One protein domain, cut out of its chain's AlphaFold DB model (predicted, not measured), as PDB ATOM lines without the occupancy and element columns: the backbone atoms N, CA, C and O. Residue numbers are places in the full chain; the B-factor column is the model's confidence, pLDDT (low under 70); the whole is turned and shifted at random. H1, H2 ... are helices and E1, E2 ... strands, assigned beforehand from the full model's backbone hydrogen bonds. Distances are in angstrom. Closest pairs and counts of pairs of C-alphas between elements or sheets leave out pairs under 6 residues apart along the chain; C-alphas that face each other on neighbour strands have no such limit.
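Overview. This is residues 330 to 430 of the 546 residues of an uncharacterized protein of Bacteroides sp. CAG:598 (UniProt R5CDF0). A strongly twisted sheet of six strands curls round the helix H3, and the short helices H1 and H2 pack on the same side of it, H2 towards the E5 and E6 edge; the other face is bare. Most of the sheet is one back-and-forth run of strands, E2 to E6, and E1 joins it at the far edge beside E2. The printed part has 101 residues with three named helices and six named strands, in the order E1 H1 H2 H3 E2 E3 E4 E5 E6. The sheet is mixed, in the order E1, E2, E3, E4, E5, E6, and the class is mixed, helices and strands. The whole is compact, with a radius of gyration of the C-alphas of 12.9 A and spans of 36 by 31 by 22 A.

Arrangement. In the sheet, E2, residues 375 to 378, E3, residues 387 to 394, E4, residues 398 to 408, E5, residues 411 to 419, and E6, residues 424 to 429, form a meander, each strand the antiparallel neighbour of the one before, and each two in succession are a hairpin. N 378 and O 387 are 2.8 A apart between E2 and E3, N 392 and O 400 3.0 A between E3 and E4, N 403 and O 415 3.0 A between E4 and E5, and N 416 and O 426 2.8 A between E5 and E6, within hydrogen-bond range. E3 is staggered, pairing with E2 over residues 387 to 389 and with E4 over 390 to 394. E1, residues 334 to 337, is parallel to E2, with N 337 and O 377 2.8 A apart. Between E1 and E2 the chain runs through H1, residues 340 to 343, H2, residues 350 to 356, and H3, residues 362 to 371, a strand-helix-strand unit, two parallel neighbour strands with helices between. The sheet curls round H3, whose closest C-alphas to E4 are those of Ile 367 and Ala 399, 5.8 A. H2 and H3 on one face of the sheet make two layers. H2 is over E5 and across the strands, at 72 degrees on the local plane. H1, on the same face as H2, only just touches it, with 3 pairs of C-alphas within 8 A, the closest those of Ala 340 and Ala 356, 4.8 A. H2 and H3 have every O i to N i+4 pair within hydrogen-bond range; H1 is too short for one.

Along the chain. E1 begins at C-alpha 334 (163.010, 197.840, 160.783). E4 is the longest strand, 31.3 A, E5 measures 25.5 A, E3 22.2 A and E6 16.8 A, while H3 measures 14.4 A. E6 ends at C-alpha 429 (152.138, 208.224, 137.459).

Size, cuts and confidence. The two C-alphas farthest apart are those of Tyr 395 and Ser 409, 37.5 A. The printed part has no cut, and no link is long. The mean pLDDT of the printed part is 80.3; residues 330 to 332, 373, 380 to 385, 394 to 397 and 408 to 410 are under 70.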
ATOM      1  N   SER A 330     166.576 200.897 166.278       41.41
ATOM      2  CA  SER A 330     165.846 200.034 165.361       41.41
ATOM      3  C   SER A 330     165.256 198.929 166.228       41.41
ATOM      4  O   SER A 330     166.021 198.183 166.835       41.41
ATOM      5  N   SER A 331     163.933 198.803 166.352       45.56
ATOM      6  CA  SER A 331     163.439 197.443 166.584       45.56
ATOM      7  C   SER A 331     164.188 196.596 165.558       45.56
ATOM      8  O   SER A 331     164.233 197.032 164.401       45.56
ATOM      9  N   ASP A 332     164.864 195.514 165.938       57.28
ATOM     10  CA  ASP A 332     165.727 194.772 165.004       57.28
ATOM     11  C   ASP A 332     165.003 194.428 163.681       57.28
ATOM     12  O   ASP A 332     165.644 194.245 162.652       57.28
ATOM     13  N   ASP A 333     163.674 194.497 163.686       73.62
ATOM     14  CA  ASP A 333     162.722 194.355 162.594       73.62
ATOM     15  C   ASP A 333     162.598 195.512 161.571       73.62
ATOM     16  O   ASP A 333     161.864 195.328 160.605       73.62
ATOM     17  N   ILE A 334     163.194 196.707 161.732       73.81
ATOM     18  CA  ILE A 334     163.010 197.840 160.783       73.81
ATOM     19  C   ILE A 334     164.345 198.302 160.188       73.81
ATOM     20  O   ILE A 334     165.328 198.463 160.896       73.81
ATOM     21  N   TYR A 335     164.380 198.571 158.884       81.94
ATOM     22  CA  TYR A 335     165.527 199.164 158.197       81.94
ATOM     23  C   TYR A 335     165.120 200.460 157.488       81.94
ATOM     24  O   TYR A 335     164.169 200.469 156.701       81.94
ATOM     25  N   TYR A 336     165.844 201.547 157.761       83.12
ATOM     26  CA  TYR A 336     165.561 202.863 157.191       83.12
ATOM     27  C   TYR A 336     166.488 203.186 156.017       83.12
ATOM     28  O   TYR A 336     167.709 203.190 156.148       83.12
ATOM     29  N   LEU A 337     165.885 203.516 154.880       87.88
ATOM     30  CA  LEU A 337     166.536 204.124 153.727       87.88
ATOM     31  C   LEU A 337     166.635 205.646 153.914       87.88
ATOM     32  O   LEU A 337     165.734 206.238 154.516       87.88
ATOM     33  N   PRO A 338     167.670 206.310 153.372       86.94
ATOM     34  CA  PRO A 338     167.788 207.764 153.453       86.94
ATOM     35  C   PRO A 338     166.629 208.496 152.764       86.94
ATOM     36  O   PRO A 338     166.121 208.051 151.734       86.94
ATOM     37  N   THR A 339     166.262 209.676 153.272       82.88
ATOM     38  CA  THR A 339     165.215 210.532 152.678       82.88
ATOM     39  C   THR A 339     165.516 210.911 151.223       82.88
ATOM     40  O   THR A 339     164.591 211.065 150.432       82.88
ATOM     41  N   ALA A 340     166.793 210.995 150.836       87.69
ATOM     42  CA  ALA A 340     167.205 211.293 149.461       87.69
ATOM     43  C   ALA A 340     166.646 210.292 148.430       87.69
ATOM     44  O   ALA A 340     166.340 210.677 147.302       87.69
ATOM     45  N   VAL A 341     166.418 209.032 148.828       91.25
ATOM     46  CA  VAL A 341     165.788 208.008 147.975       91.25
ATOM     47  C   VAL A 341     164.375 208.424 147.552       91.25
ATOM     48  O   VAL A 341     163.956 208.160 146.427       91.25
ATOM     49  N   PHE A 342     163.640 209.123 148.422       87.62
ATOM     50  CA  PHE A 342     162.284 209.592 148.130       87.62
ATOM     51  C   PHE A 342     162.253 210.687 147.058       87.62
ATOM     52  O   PHE A 342     161.275 210.803 146.316       87.62
ATOM     53  N   THR A 343     163.309 211.498 146.967       88.06
ATOM     54  CA  THR A 343     163.369 212.672 146.084       88.06
ATOM     55  C   THR A 343     163.964 212.385 144.711       88.06
ATOM     56  O   THR A 343     163.943 213.279 143.869       88.06
ATOM     57  N   LEU A 344     164.450 211.163 144.464       92.19
ATOM     58  CA  LEU A 344     164.978 210.763 143.160       92.19
ATOM     59  C   LEU A 344     163.957 211.033 142.049       92.19
ATOM     60  O   LEU A 344     162.758 210.726 142.166       92.19
ATOM     61  N   ASP A 345     164.441 211.646 140.973       88.56
ATOM     62  CA  ASP A 345     163.640 211.958 139.802       88.56
ATOM     63  C   ASP A 345     163.757 210.859 138.735       88.56
ATOM     64  O   ASP A 345     164.639 210.009 138.770       88.56
ATOM     65  N   THR A 346     162.831 210.852 137.777       88.12
ATOM     66  CA  THR A 346     162.738 209.799 136.751       88.12
ATOM     67  C   THR A 346     163.949 209.704 135.812       88.12
ATOM     68  O   THR A 346     164.046 208.734 135.060       88.12
ATOM     69  N   GLN A 347     164.817 210.712 135.799       89.00
ATOM     70  CA  GLN A 347     166.036 210.808 134.998       89.00
ATOM     71  C   GLN A 347     167.300 210.619 135.840       89.00
ATOM     72  O   GLN A 347     168.383 210.767 135.277       89.00
ATOM     73  N   ALA A 348     167.162 210.300 137.134       92.44
ATOM     74  CA  ALA A 348     168.294 210.127 138.028       92.44
ATOM     75  C   ALA A 348     169.296 209.126 137.444       92.44
ATOM     76  O   ALA A 348     168.917 208.026 137.014       92.44
ATOM     77  N   THR A 349     170.568 209.513 137.409       92.06
ATOM     78  CA  THR A 349     171.642 208.641 136.942       92.06
ATOM     79  C   THR A 349     171.925 207.551 137.965       92.06
ATOM     80  O   THR A 349     171.508 207.612 139.125       92.06
ATOM     81  N   LYS A 350     172.676 206.537 137.541       90.94
ATOM     82  CA  LYS A 350     173.152 205.483 138.433       90.94
ATOM     83  C   LYS A 350     173.873 206.071 139.652       90.94
ATOM     84  O   LYS A 350     173.620 205.636 140.770       90.94
ATOM     85  N   GLU A 351     174.751 207.042 139.431       92.25
ATOM     86  CA  GLU A 351     175.569 207.673 140.468       92.25
ATOM     87  C   GLU A 351     174.702 208.461 141.456       92.25
ATOM     88  O   GLU A 351     174.889 208.337 142.662       92.25
ATOM     89  N   GLU A 352     173.704 209.200 140.961       94.62
ATOM     90  CA  GLU A 352     172.749 209.929 141.806       94.62
ATOM     91  C   GLU A 352     171.899 208.974 142.654       94.62
ATOM     92  O   GLU A 352     171.630 209.244 143.826       94.62
ATOM     93  N   ILE A 353     171.506 207.825 142.091       95.00
ATOM     94  CA  ILE A 353     170.817 206.774 142.845       95.00
ATOM     95  C   ILE A 353     171.751 206.209 143.919       95.00
ATOM     96  O   ILE A 353     171.358 206.114 145.076       95.00
ATOM     97  N   GLU A 354     172.992 205.862 143.581       92.81
ATOM     98  CA  GLU A 354     173.951 205.325 144.553       92.81
ATOM     99  C   GLU A 354     174.225 206.302 145.701       92.81
ATOM    100  O   GLU A 354     174.216 205.899 146.868       92.81
ATOM    101  N   GLU A 355     174.392 207.586 145.396       92.75
ATOM    102  CA  GLU A 355     174.555 208.643 146.393       92.75
ATOM    103  C   GLU A 355     173.316 208.775 147.288       92.75
ATOM    104  O   GLU A 355     173.446 208.833 148.513       92.75
ATOM    105  N   ALA A 356     172.110 208.731 146.714       92.56
ATOM    106  CA  ALA A 356     170.863 208.827 147.473       92.56
ATOM    107  C   ALA A 356     170.682 207.688 148.490       92.56
ATOM    108  O   ALA A 356     170.070 207.893 149.539       92.56
ATOM    109  N   PHE A 357     171.229 206.501 148.217       91.38
ATOM    110  CA  PHE A 357     171.234 205.378 149.161       91.38
ATOM    111  C   PHE A 357     172.348 205.472 150.215       91.38
ATOM    112  O   PHE A 357     172.342 204.687 151.163       91.38
ATOM    113  N   GLY A 358     173.262 206.440 150.102       85.81
ATOM    114  CA  GLY A 358     174.415 206.605 150.990       85.81
ATOM    115  C   GLY A 358     175.671 205.861 150.523       85.81
ATOM    116  O   GLY A 358     176.539 205.574 151.346       85.81
ATOM    117  N   GLY A 359     175.761 205.544 149.229       85.50
ATOM    118  CA  GLY A 359     176.890 204.870 148.588       85.50
ATOM    119  C   GLY A 359     176.636 203.393 148.278       85.50
ATOM    120  O   GLY A 359     175.784 202.740 148.881       85.50
ATOM    121  N   LEU A 360     177.415 202.840 147.343       79.62
ATOM    122  CA  LEU A 360     177.252 201.465 146.849       79.62
ATOM    123  C   LEU A 360     177.391 200.396 147.951       79.62
ATOM    124  O   LEU A 360     176.729 199.359 147.887       79.62
ATOM    125  N   ASP A 361     178.174 200.665 148.999       82.00
ATOM    126  CA  ASP A 361     178.348 199.758 150.143       82.00
ATOM    127  C   ASP A 361     177.029 199.492 150.893       82.00
ATOM    128  O   ASP A 361     176.831 198.416 151.464       82.00
ATOM    129  N   LYS A 362     176.071 200.429 150.825       85.38
ATOM    130  CA  LYS A 362     174.733 200.285 151.420       85.38
ATOM    131  C   LYS A 362     173.866 199.243 150.724       85.38
ATOM    132  O   LYS A 362     172.859 198.811 151.287       85.38
ATOM    133  N   LYS A 363     174.259 198.781 149.533       85.12
ATOM    134  CA  LYS A 363     173.551 197.723 148.800       85.12
ATOM    135  C   LYS A 363     173.541 196.420 149.588       85.12
ATOM    136  O   LYS A 363     172.483 195.822 149.770       85.12
ATOM    137  N   THR A 364     174.703 195.999 150.084       82.69
ATOM    138  CA  THR A 364     174.843 194.761 150.864       82.69
ATOM    139  C   THR A 364     174.039 194.839 152.160       82.69
ATOM    140  O   THR A 364     173.381 193.875 152.547       82.69
ATOM    141  N   GLU A 365     174.031 196.009 152.802       86.44
ATOM    142  CA  GLU A 365     173.255 196.264 154.016       86.44
ATOM    143  C   GLU A 365     171.744 196.117 153.768       86.44
ATOM    144  O   GLU A 365     171.068 195.383 154.491       86.44
ATOM    145  N   LEU A 366     171.230 196.720 152.691       87.12
ATOM    146  CA  LEU A 366     169.827 196.589 152.293       87.12
ATOM    147  C   LEU A 366     169.458 195.141 151.933       87.12
ATOM    148  O   LEU A 366     168.413 194.653 152.359       87.12
ATOM    149  N   ILE A 367     170.308 194.426 151.189       82.50
ATOM    150  CA  ILE A 367     170.081 193.010 150.853       82.50
ATOM    151  C   ILE A 367     169.959 192.169 152.129       82.50
ATOM    152  O   ILE A 367     169.039 191.358 152.244       82.50
ATOM    153  N   ASN A 368     170.842 192.389 153.104       80.19
ATOM    154  CA  ASN A 368     170.812 191.676 154.378       80.19
ATOM    155  C   ASN A 368     169.575 192.024 155.213       80.19
ATOM    156  O   ASN A 368     168.985 191.132 155.818       80.19
ATOM    157  N   ALA A 369     169.135 193.284 155.199       80.50
ATOM    158  CA  ALA A 369     167.889 193.686 155.845       80.50
ATOM    159  C   ALA A 369     166.665 192.976 155.240       80.50
ATOM    160  O   ALA A 369     165.824 192.478 155.985       80.50
ATOM    161  N   ILE A 370     166.596 192.871 153.908       78.00
ATOM    162  CA  ILE A 370     165.520 192.156 153.200       78.00
ATOM    163  C   ILE A 370     165.521 190.667 153.576       78.00
ATOM    164  O   ILE A 370     164.469 190.120 153.899       78.00
ATOM    165  N   LYS A 371     166.690 190.009 153.583       73.69
ATOM    166  CA  LYS A 371     166.819 188.589 153.976       73.69
ATOM    167  C   LYS A 371     166.375 188.333 155.408       73.69
ATOM    168  O   LYS A 371     165.749 187.320 155.682       73.69
ATOM    169  N   ALA A 372     166.709 189.250 156.312       72.75
ATOM    170  CA  ALA A 372     166.326 189.170 157.714       72.75
ATOM    171  C   ALA A 372     164.829 189.463 157.947       72.75
ATOM    172  O   ALA A 372     164.409 189.554 159.095       72.75
ATOM    173  N   GLY A 373     164.031 189.657 156.887       66.25
ATOM    174  CA  GLY A 373     162.598 189.928 156.996       66.25
ATOM    175  C   GLY A 373     162.282 191.297 157.598       66.25
ATOM    176  O   GLY A 373     161.172 191.512 158.088       66.25
ATOM    177  N   LYS A 374     163.243 192.234 157.583       75.62
ATOM    178  CA  LYS A 374     163.027 193.570 158.139       75.62
ATOM    179  C   LYS A 374     162.014 194.338 157.297       75.62
ATOM    180  O   LYS A 374     162.026 194.304 156.067       75.62
ATOM    181  N   LYS A 375     161.170 195.115 157.965       76.75
ATOM    182  CA  LYS A 375     160.302 196.108 157.334       76.75
ATOM    183  C   LYS A 375     161.162 197.267 156.846       76.75
ATOM    184  O   LYS A 375     161.908 197.857 157.626       76.75
ATOM    185  N   ILE A 376     161.032 197.615 155.574       83.06
ATOM    186  CA  ILE A 376     161.824 198.683 154.968       83.06
ATOM    187  C   ILE A 376     160.997 199.970 154.930       83.06
ATOM    188  O   ILE A 376     159.838 199.960 154.508       83.06
ATOM    189  N   TYR A 377     161.588 201.080 155.364       81.44
ATOM    190  CA  TYR A 377     160.975 202.408 155.316       81.44
ATOM    191  C   TYR A 377     161.952 203.423 154.740       81.44
ATOM    192  O   TYR A 377     163.138 203.364 155.040       81.44
ATOM    193  N   ILE A 378     161.478 204.399 153.972       81.69
ATOM    194  CA  ILE A 378     162.252 205.622 153.738       81.69
ATOM    195  C   ILE A 378     162.067 206.533 154.944       81.69
ATOM    196  O   ILE A 378     160.942 206.772 155.388       81.69
ATOM    197  N   GLN A 379     163.182 207.018 155.477       78.81
ATOM    198  CA  GLN A 379     163.230 207.945 156.593       78.81
ATOM    199  C   GLN A 379     162.483 209.235 156.236       78.81
ATOM    200  O   GLN A 379     162.818 209.906 155.258       78.81
ATOM    201  N   GLY A 380     161.485 209.592 157.046       67.19
ATOM    202  CA  GLY A 380     160.854 210.907 156.980       67.19
ATOM    203  C   GLY A 380     161.781 212.017 157.478       67.19
ATOM    204  O   GLY A 380     162.713 211.766 158.251       67.19
ATOM    205  N   ASP A 381     161.499 213.247 157.065       67.06
ATOM    206  CA  ASP A 381     162.174 214.467 157.504       67.06
ATOM    207  C   ASP A 381     161.151 215.514 157.999       67.06
ATOM    208  O   ASP A 381     160.045 215.179 158.425       67.06
ATOM    209  N   LYS A 382     161.515 216.804 157.998       61.94
ATOM    210  CA  LYS A 382     160.590 217.888 158.385       61.94
ATOM    211  C   LYS A 382     159.444 218.096 157.385       61.94
ATOM    212  O   LYS A 382     158.456 218.736 157.732       61.94
ATOM    213  N   THR A 383     159.604 217.608 156.160       60.44
ATOM    214  CA  THR A 383     158.712 217.818 155.015       60.44
ATOM    215  C   THR A 383     157.881 216.570 154.731       60.44
ATOM    216  O   THR A 383     156.690 216.669 154.443       60.44
ATOM    217  N   TYR A 384     158.493 215.394 154.836       62.47
ATOM    218  CA  TYR A 384     157.932 214.108 154.451       62.47
ATOM    219  C   TYR A 384     157.799 213.188 155.662       62.47
ATOM    220  O   TYR A 384     158.696 213.088 156.494       62.47
ATOM    221  N   SER A 385     156.678 212.474 155.748       66.69
ATOM    222  CA  SER A 385     156.536 211.382 156.719       66.69
ATOM    223  C   SER A 385     157.351 210.169 156.268       66.69
ATOM    224  O   SER A 385     157.687 210.055 155.089       66.69
ATOM    225  N   SER A 386     157.662 209.251 157.187       72.12
ATOM    226  CA  SER A 386     158.318 207.997 156.810       72.12
ATOM    227  C   SER A 386     157.432 207.195 155.857       72.12
ATOM    228  O   SER A 386     156.228 207.066 156.081       72.12
ATOM    229  N   VAL A 387     158.027 206.645 154.800       74.25
ATOM    230  CA  VAL A 387     157.287 205.984 153.715       74.25
ATOM    231  C   VAL A 387     157.537 204.482 153.768       74.25
ATOM    232  O   VAL A 387     158.699 204.080 153.716       74.25
ATOM    233  N   PRO A 388     156.500 203.634 153.864       77.06
ATOM    234  CA  PRO A 388     156.680 202.191 153.789       77.06
ATOM    235  C   PRO A 388     157.154 201.780 152.393       77.06
ATOM    236  O   PRO A 388     156.671 202.284 151.377       77.06
ATOM    237  N   VAL A 389     158.087 200.835 152.353       81.25
ATOM    238  CA  VAL A 389     158.716 200.357 151.124       81.25
ATOM    239  C   VAL A 389     158.466 198.867 150.978       81.25
ATOM    240  O   VAL A 389     158.746 198.078 151.878       81.25
ATOM    241  N   THR A 390     157.981 198.468 149.807       79.62
ATOM    242  CA  THR A 390     158.047 197.066 149.390       79.62
ATOM    243  C   THR A 390     159.441 196.816 148.848       79.62
ATOM    244  O   THR A 390     159.843 197.467 147.887       79.62
ATOM    245  N   ALA A 391     160.182 195.900 149.460       81.56
ATOM    246  CA  ALA A 391     161.531 195.564 149.038       81.56
ATOM    247  C   ALA A 391     161.667 194.060 148.810       81.56
ATOM    248  O   ALA A 391     161.116 193.262 149.561       81.56
ATOM    249  N   PHE A 392     162.418 193.679 147.786       75.50
ATOM    250  CA  PHE A 392     162.810 192.296 147.534       75.50
ATOM    251  C   PHE A 392     164.216 192.284 146.938       75.50
ATOM    252  O   PHE A 392     164.713 193.310 146.469       75.50
ATOM    253  N   ASN A 393     164.874 191.131 146.951       72.94
ATOM    254  CA  ASN A 393     166.156 190.966 146.282       72.94
ATOM    255  C   ASN A 393     166.052 189.901 145.184       72.94
ATOM    256  O   ASN A 393     165.265 188.961 145.285       72.94
ATOM    257  N   PHE A 394     166.816 190.071 144.104       67.69
ATOM    258  CA  PHE A 394     166.993 189.006 143.118       67.69
ATOM    259  C   PHE A 394     168.202 188.180 143.523       67.69
ATOM    260  O   PHE A 394     169.340 188.587 143.289       67.69
ATOM    261  N   TYR A 395     167.932 187.047 144.170       64.38
ATOM    262  CA  TYR A 395     168.927 186.034 144.517       64.38
ATOM    263  C   TYR A 395     170.187 186.609 145.194       64.38
ATOM    264  O   TYR A 395     171.317 186.226 144.895       64.38
ATOM    265  N   ASN A 396     169.990 187.583 146.090       66.19
ATOM    266  CA  ASN A 396     171.040 188.307 146.823       66.19
ATOM    267  C   ASN A 396     172.037 189.112 145.967       66.19
ATOM    268  O   ASN A 396     173.037 189.590 146.493       66.19
ATOM    269  N   LEU A 397     171.774 189.299 144.673       65.94
ATOM    270  CA  LEU A 397     172.634 190.079 143.779       65.94
ATOM    271  C   LEU A 397     172.220 191.554 143.746       65.94
ATOM    272  O   LEU A 397     173.069 192.449 143.781       65.94
ATOM    273  N   HIS A 398     170.909 191.809 143.702       73.81
ATOM    274  CA  HIS A 398     170.328 193.145 143.528       73.81
ATOM    275  C   HIS A 398     169.226 193.391 144.550       73.81
ATOM    276  O   HIS A 398     168.436 192.484 144.822       73.81
ATOM    277  N   ALA A 399     169.140 194.616 145.066       83.50
ATOM    278  CA  ALA A 399     168.009 195.055 145.866       83.50
ATOM    279  C   ALA A 399     167.042 195.851 144.995       83.50
ATOM    280  O   ALA A 399     167.446 196.703 144.207       83.50
ATOM    281  N   TYR A 400     165.757 195.598 145.173       83.81
ATOM    282  CA  TYR A 400     164.699 196.320 144.498       83.81
ATOM    283  C   TYR A 400     163.753 196.879 145.522       83.81
ATOM    284  O   TYR A 400     163.351 196.178 146.452       83.81
ATOM    285  N   ILE A 401     163.371 198.129 145.319       87.62
ATOM    286  CA  ILE A 401     162.425 198.802 146.186       87.62
ATOM    287  C   ILE A 401     161.298 199.415 145.375       87.62
ATOM    288  O   ILE A 401     161.463 199.829 144.227       87.62
ATOM    289  N   THR A 402     160.122 199.457 145.979       85.75
ATOM    290  CA  THR A 402     158.941 200.099 145.424       85.75
ATOM    291  C   THR A 402     158.200 200.832 146.522       85.75
ATOM    292  O   THR A 402     157.958 200.281 147.597       85.75
ATOM    293  N   PHE A 403     157.828 202.075 146.252       84.69
ATOM    294  CA  PHE A 403     157.052 202.894 147.174       84.69
ATOM    295  C   PHE A 403     156.130 203.842 146.415       84.69
ATOM    296  O   PHE A 403     156.294 204.082 145.218       84.69
ATOM    297  N   ILE A 404     155.141 204.371 147.129       81.44
ATOM    298  CA  ILE A 404     154.221 205.375 146.602       81.44
ATOM    299  C   ILE A 404     154.657 206.737 147.131       81.44
ATOM    300  O   ILE A 404     154.852 206.914 148.333       81.44
ATOM    301  N   ARG A 405     154.790 207.701 146.224       82.12
ATOM    302  CA  ARG A 405     155.054 209.106 146.533       82.12
ATOM    303  C   ARG A 405     153.860 209.947 146.115       82.12
ATOM    304  O   ARG A 405     153.477 209.952 144.946       82.12
ATOM    305  N   GLU A 406     153.281 210.684 147.053       77.50
ATOM    306  CA  GLU A 406     152.251 211.672 146.736       77.50
ATOM    307  C   GLU A 406     152.874 212.882 146.029       77.50
ATOM    308  O   GLU A 406     153.921 213.384 146.430       77.50
ATOM    309  N   THR A 407     152.232 213.341 144.955       70.44
ATOM    310  CA  THR A 407     152.653 214.543 144.206       70.44
ATOM    311  C   THR A 407     151.679 215.699 144.387       70.44
ATOM    312  O   THR A 407     152.063 216.860 144.283       70.44
ATOM    313  N   THR A 408     150.414 215.389 144.668       67.88
ATOM    314  CA  THR A 408     149.346 216.333 145.013       67.88
ATOM    315  C   THR A 408     148.359 215.631 145.946       67.88
ATOM    316  O   THR A 408     148.406 214.411 146.082       67.88
ATOM    317  N   SER A 409     147.389 216.363 146.497       65.38
ATOM    318  CA  SER A 409     146.320 215.804 147.342       65.38
ATOM    319  C   SER A 409     145.429 214.753 146.659       65.38
ATOM    320  O   SER A 409     144.628 214.110 147.329       65.38
ATOM    321  N   VAL A 410     145.518 214.598 145.333       61.78
ATOM    322  CA  VAL A 410     144.666 213.697 144.534       61.78
ATOM    323  C   VAL A 410     145.453 212.814 143.562       61.78
ATOM    324  O   VAL A 410     144.857 212.111 142.749       61.78
ATOM    325  N   SER A 411     146.789 212.858 143.589       71.12
ATOM    326  CA  SER A 411     147.624 212.103 142.652       71.12
ATOM    327  C   SER A 411     148.939 211.681 143.289       71.12
ATOM    328  O   SER A 411     149.619 212.472 143.944       71.12
ATOM    329  N   GLY A 412     149.334 210.444 143.009       82.75
ATOM    330  CA  GLY A 412     150.605 209.870 143.420       82.75
ATOM    331  C   GLY A 412     151.348 209.221 142.259       82.75
ATOM    332  O   GLY A 412     150.847 209.109 141.134       82.75
ATOM    333  N   GLU A 413     152.560 208.795 142.558       86.56
ATOM    334  CA  GLU A 413     153.450 208.066 141.670       86.56
ATOM    335  C   GLU A 413     153.900 206.790 142.370       86.56
ATOM    336  O   GLU A 413     154.182 206.797 143.568       86.56
ATOM    337  N   ILE A 414     153.976 205.699 141.617       86.81
ATOM    338  CA  ILE A 414     154.634 204.467 142.038       86.81
ATOM    339  C   ILE A 414     156.071 204.563 141.541       86.81
ATOM    340  O   ILE A 414     156.311 204.660 140.336       86.81
ATOM    341  N   VAL A 415     157.015 204.548 142.472       89.81
ATOM    342  CA  VAL A 415     158.446 204.622 142.190       89.81
ATOM    343  C   VAL A 415     159.036 203.237 142.385       89.81
ATOM    344  O   VAL A 415     158.893 202.653 143.457       89.81
ATOM    345  N   TYR A 416     159.689 202.720 141.352       89.81
ATOM    346  CA  TYR A 416     160.461 201.485 141.371       89.81
ATOM    347  C   TYR A 416     161.938 201.828 141.211       89.81
ATOM    348  O   TYR A 416     162.305 202.533 140.272       89.81
ATOM    349  N   ILE A 417     162.782 201.318 142.104       91.62
ATOM    350  CA  ILE A 417     164.233 201.494 142.019       91.62
ATOM    351  C   ILE A 417     164.901 200.128 142.088       91.62
ATOM    352  O   ILE A 417     164.672 199.356 143.023       91.62
ATOM    353  N   ALA A 418     165.753 199.861 141.107       88.56
ATOM    354  CA  ALA A 418     166.778 198.838 141.184       88.56
ATOM    355  C   ALA A 418     168.025 199.473 141.801       88.56
ATOM    356  O   ALA A 418     168.582 200.404 141.226       88.56
ATOM    357  N   PHE A 419     168.449 198.991 142.968       88.38
ATOM    358  CA  PHE A 419     169.701 199.384 143.604       88.38
ATOM    359  C   PHE A 419     170.722 198.258 143.435       88.38
ATOM    360  O   PHE A 419     170.717 197.237 144.134       88.38
ATOM    361  N   ALA A 420     171.553 198.423 142.413       77.31
ATOM    362  CA  ALA A 420     172.441 197.402 141.879       77.31
ATOM    363  C   ALA A 420     173.661 198.056 141.213       77.31
ATOM    364  O   ALA A 420     173.801 199.273 141.179       77.31
ATOM    365  N   ASN A 421     174.529 197.252 140.598       74.50
ATOM    366  CA  ASN A 421     175.648 197.786 139.810       74.50
ATOM    367  C   ASN A 421     175.184 198.575 138.561       74.50
ATOM    368  O   ASN A 421     175.996 199.239 137.918       74.50
ATOM    369  N   PHE A 422     173.897 198.494 138.222       72.62
ATOM    370  CA  PHE A 422     173.212 199.174 137.121       72.62
ATOM    371  C   PHE A 422     171.998 199.951 137.653       72.62
ATOM    372  O   PHE A 422     170.908 199.857 137.100       72.62
ATOM    373  N   SER A 423     172.166 200.652 138.780       85.88
ATOM    374  CA  SER A 423     171.049 201.305 139.463       85.88
ATOM    375  C   SER A 423     170.177 202.120 138.508       85.88
ATOM    376  O   SER A 423     170.678 202.927 137.726       85.88
ATOM    377  N   ALA A 424     168.873 201.868 138.563       89.19
ATOM    378  CA  ALA A 424     167.903 202.425 137.634       89.19
ATOM    379  C   ALA A 424     166.595 202.743 138.353       89.19
ATOM    380  O   ALA A 424     166.201 202.065 139.304       89.19
ATOM    381  N   ILE A 425     165.905 203.763 137.855       92.12
ATOM    382  CA  ILE A 425     164.620 204.215 138.376       92.12
ATOM    383  C   ILE A 425     163.545 204.144 137.292       92.12
ATOM    384  O   ILE A 425     163.780 204.431 136.113       92.12
ATOM    385  N   LYS A 426     162.348 203.750 137.709       91.31
ATOM    386  CA  LYS A 426     161.133 203.715 136.903       91.31
ATOM    387  C   LYS A 426     160.001 204.360 137.689       91.31
ATOM    388  O   LYS A 426     159.785 204.023 138.853       91.31
ATOM    389  N   VAL A 427     159.267 205.272 137.059       91.12
ATOM    390  CA  VAL A 427     158.189 206.024 137.711       91.12
ATOM    391  C   VAL A 427     156.888 205.876 136.929       91.12
ATOM    392  O   VAL A 427     156.786 206.284 135.773       91.12
ATOM    393  N   ILE A 428     155.861 205.334 137.584       89.94
ATOM    394  CA  ILE A 428     154.498 205.245 137.052       89.94
ATOM    395  C   ILE A 428     153.616 206.278 137.745       89.94
ATOM    396  O   ILE A 428     153.321 206.175 138.934       89.94
ATOM    397  N   LYS A 429     153.132 207.260 136.994       89.50
ATOM    398  CA  LYS A 429     152.138 208.224 137.459       89.50
ATOM    399  C   LYS A 429     150.772 207.550 137.492       89.50
ATOM    400  O   LYS A 429     150.238 207.185 136.447       89.50
ATOM    401  N   ILE A 430     150.167 207.454 138.676       86.56
ATOM    402  CA  ILE A 430     148.848 206.820 138.868       86.56
ATOM    403  C   ILE A 430     147.780 207.536 138.025       86.56
ATOM    404  O   ILE A 430     146.904 206.908 137.440       86.56
TER     405      ILE A 430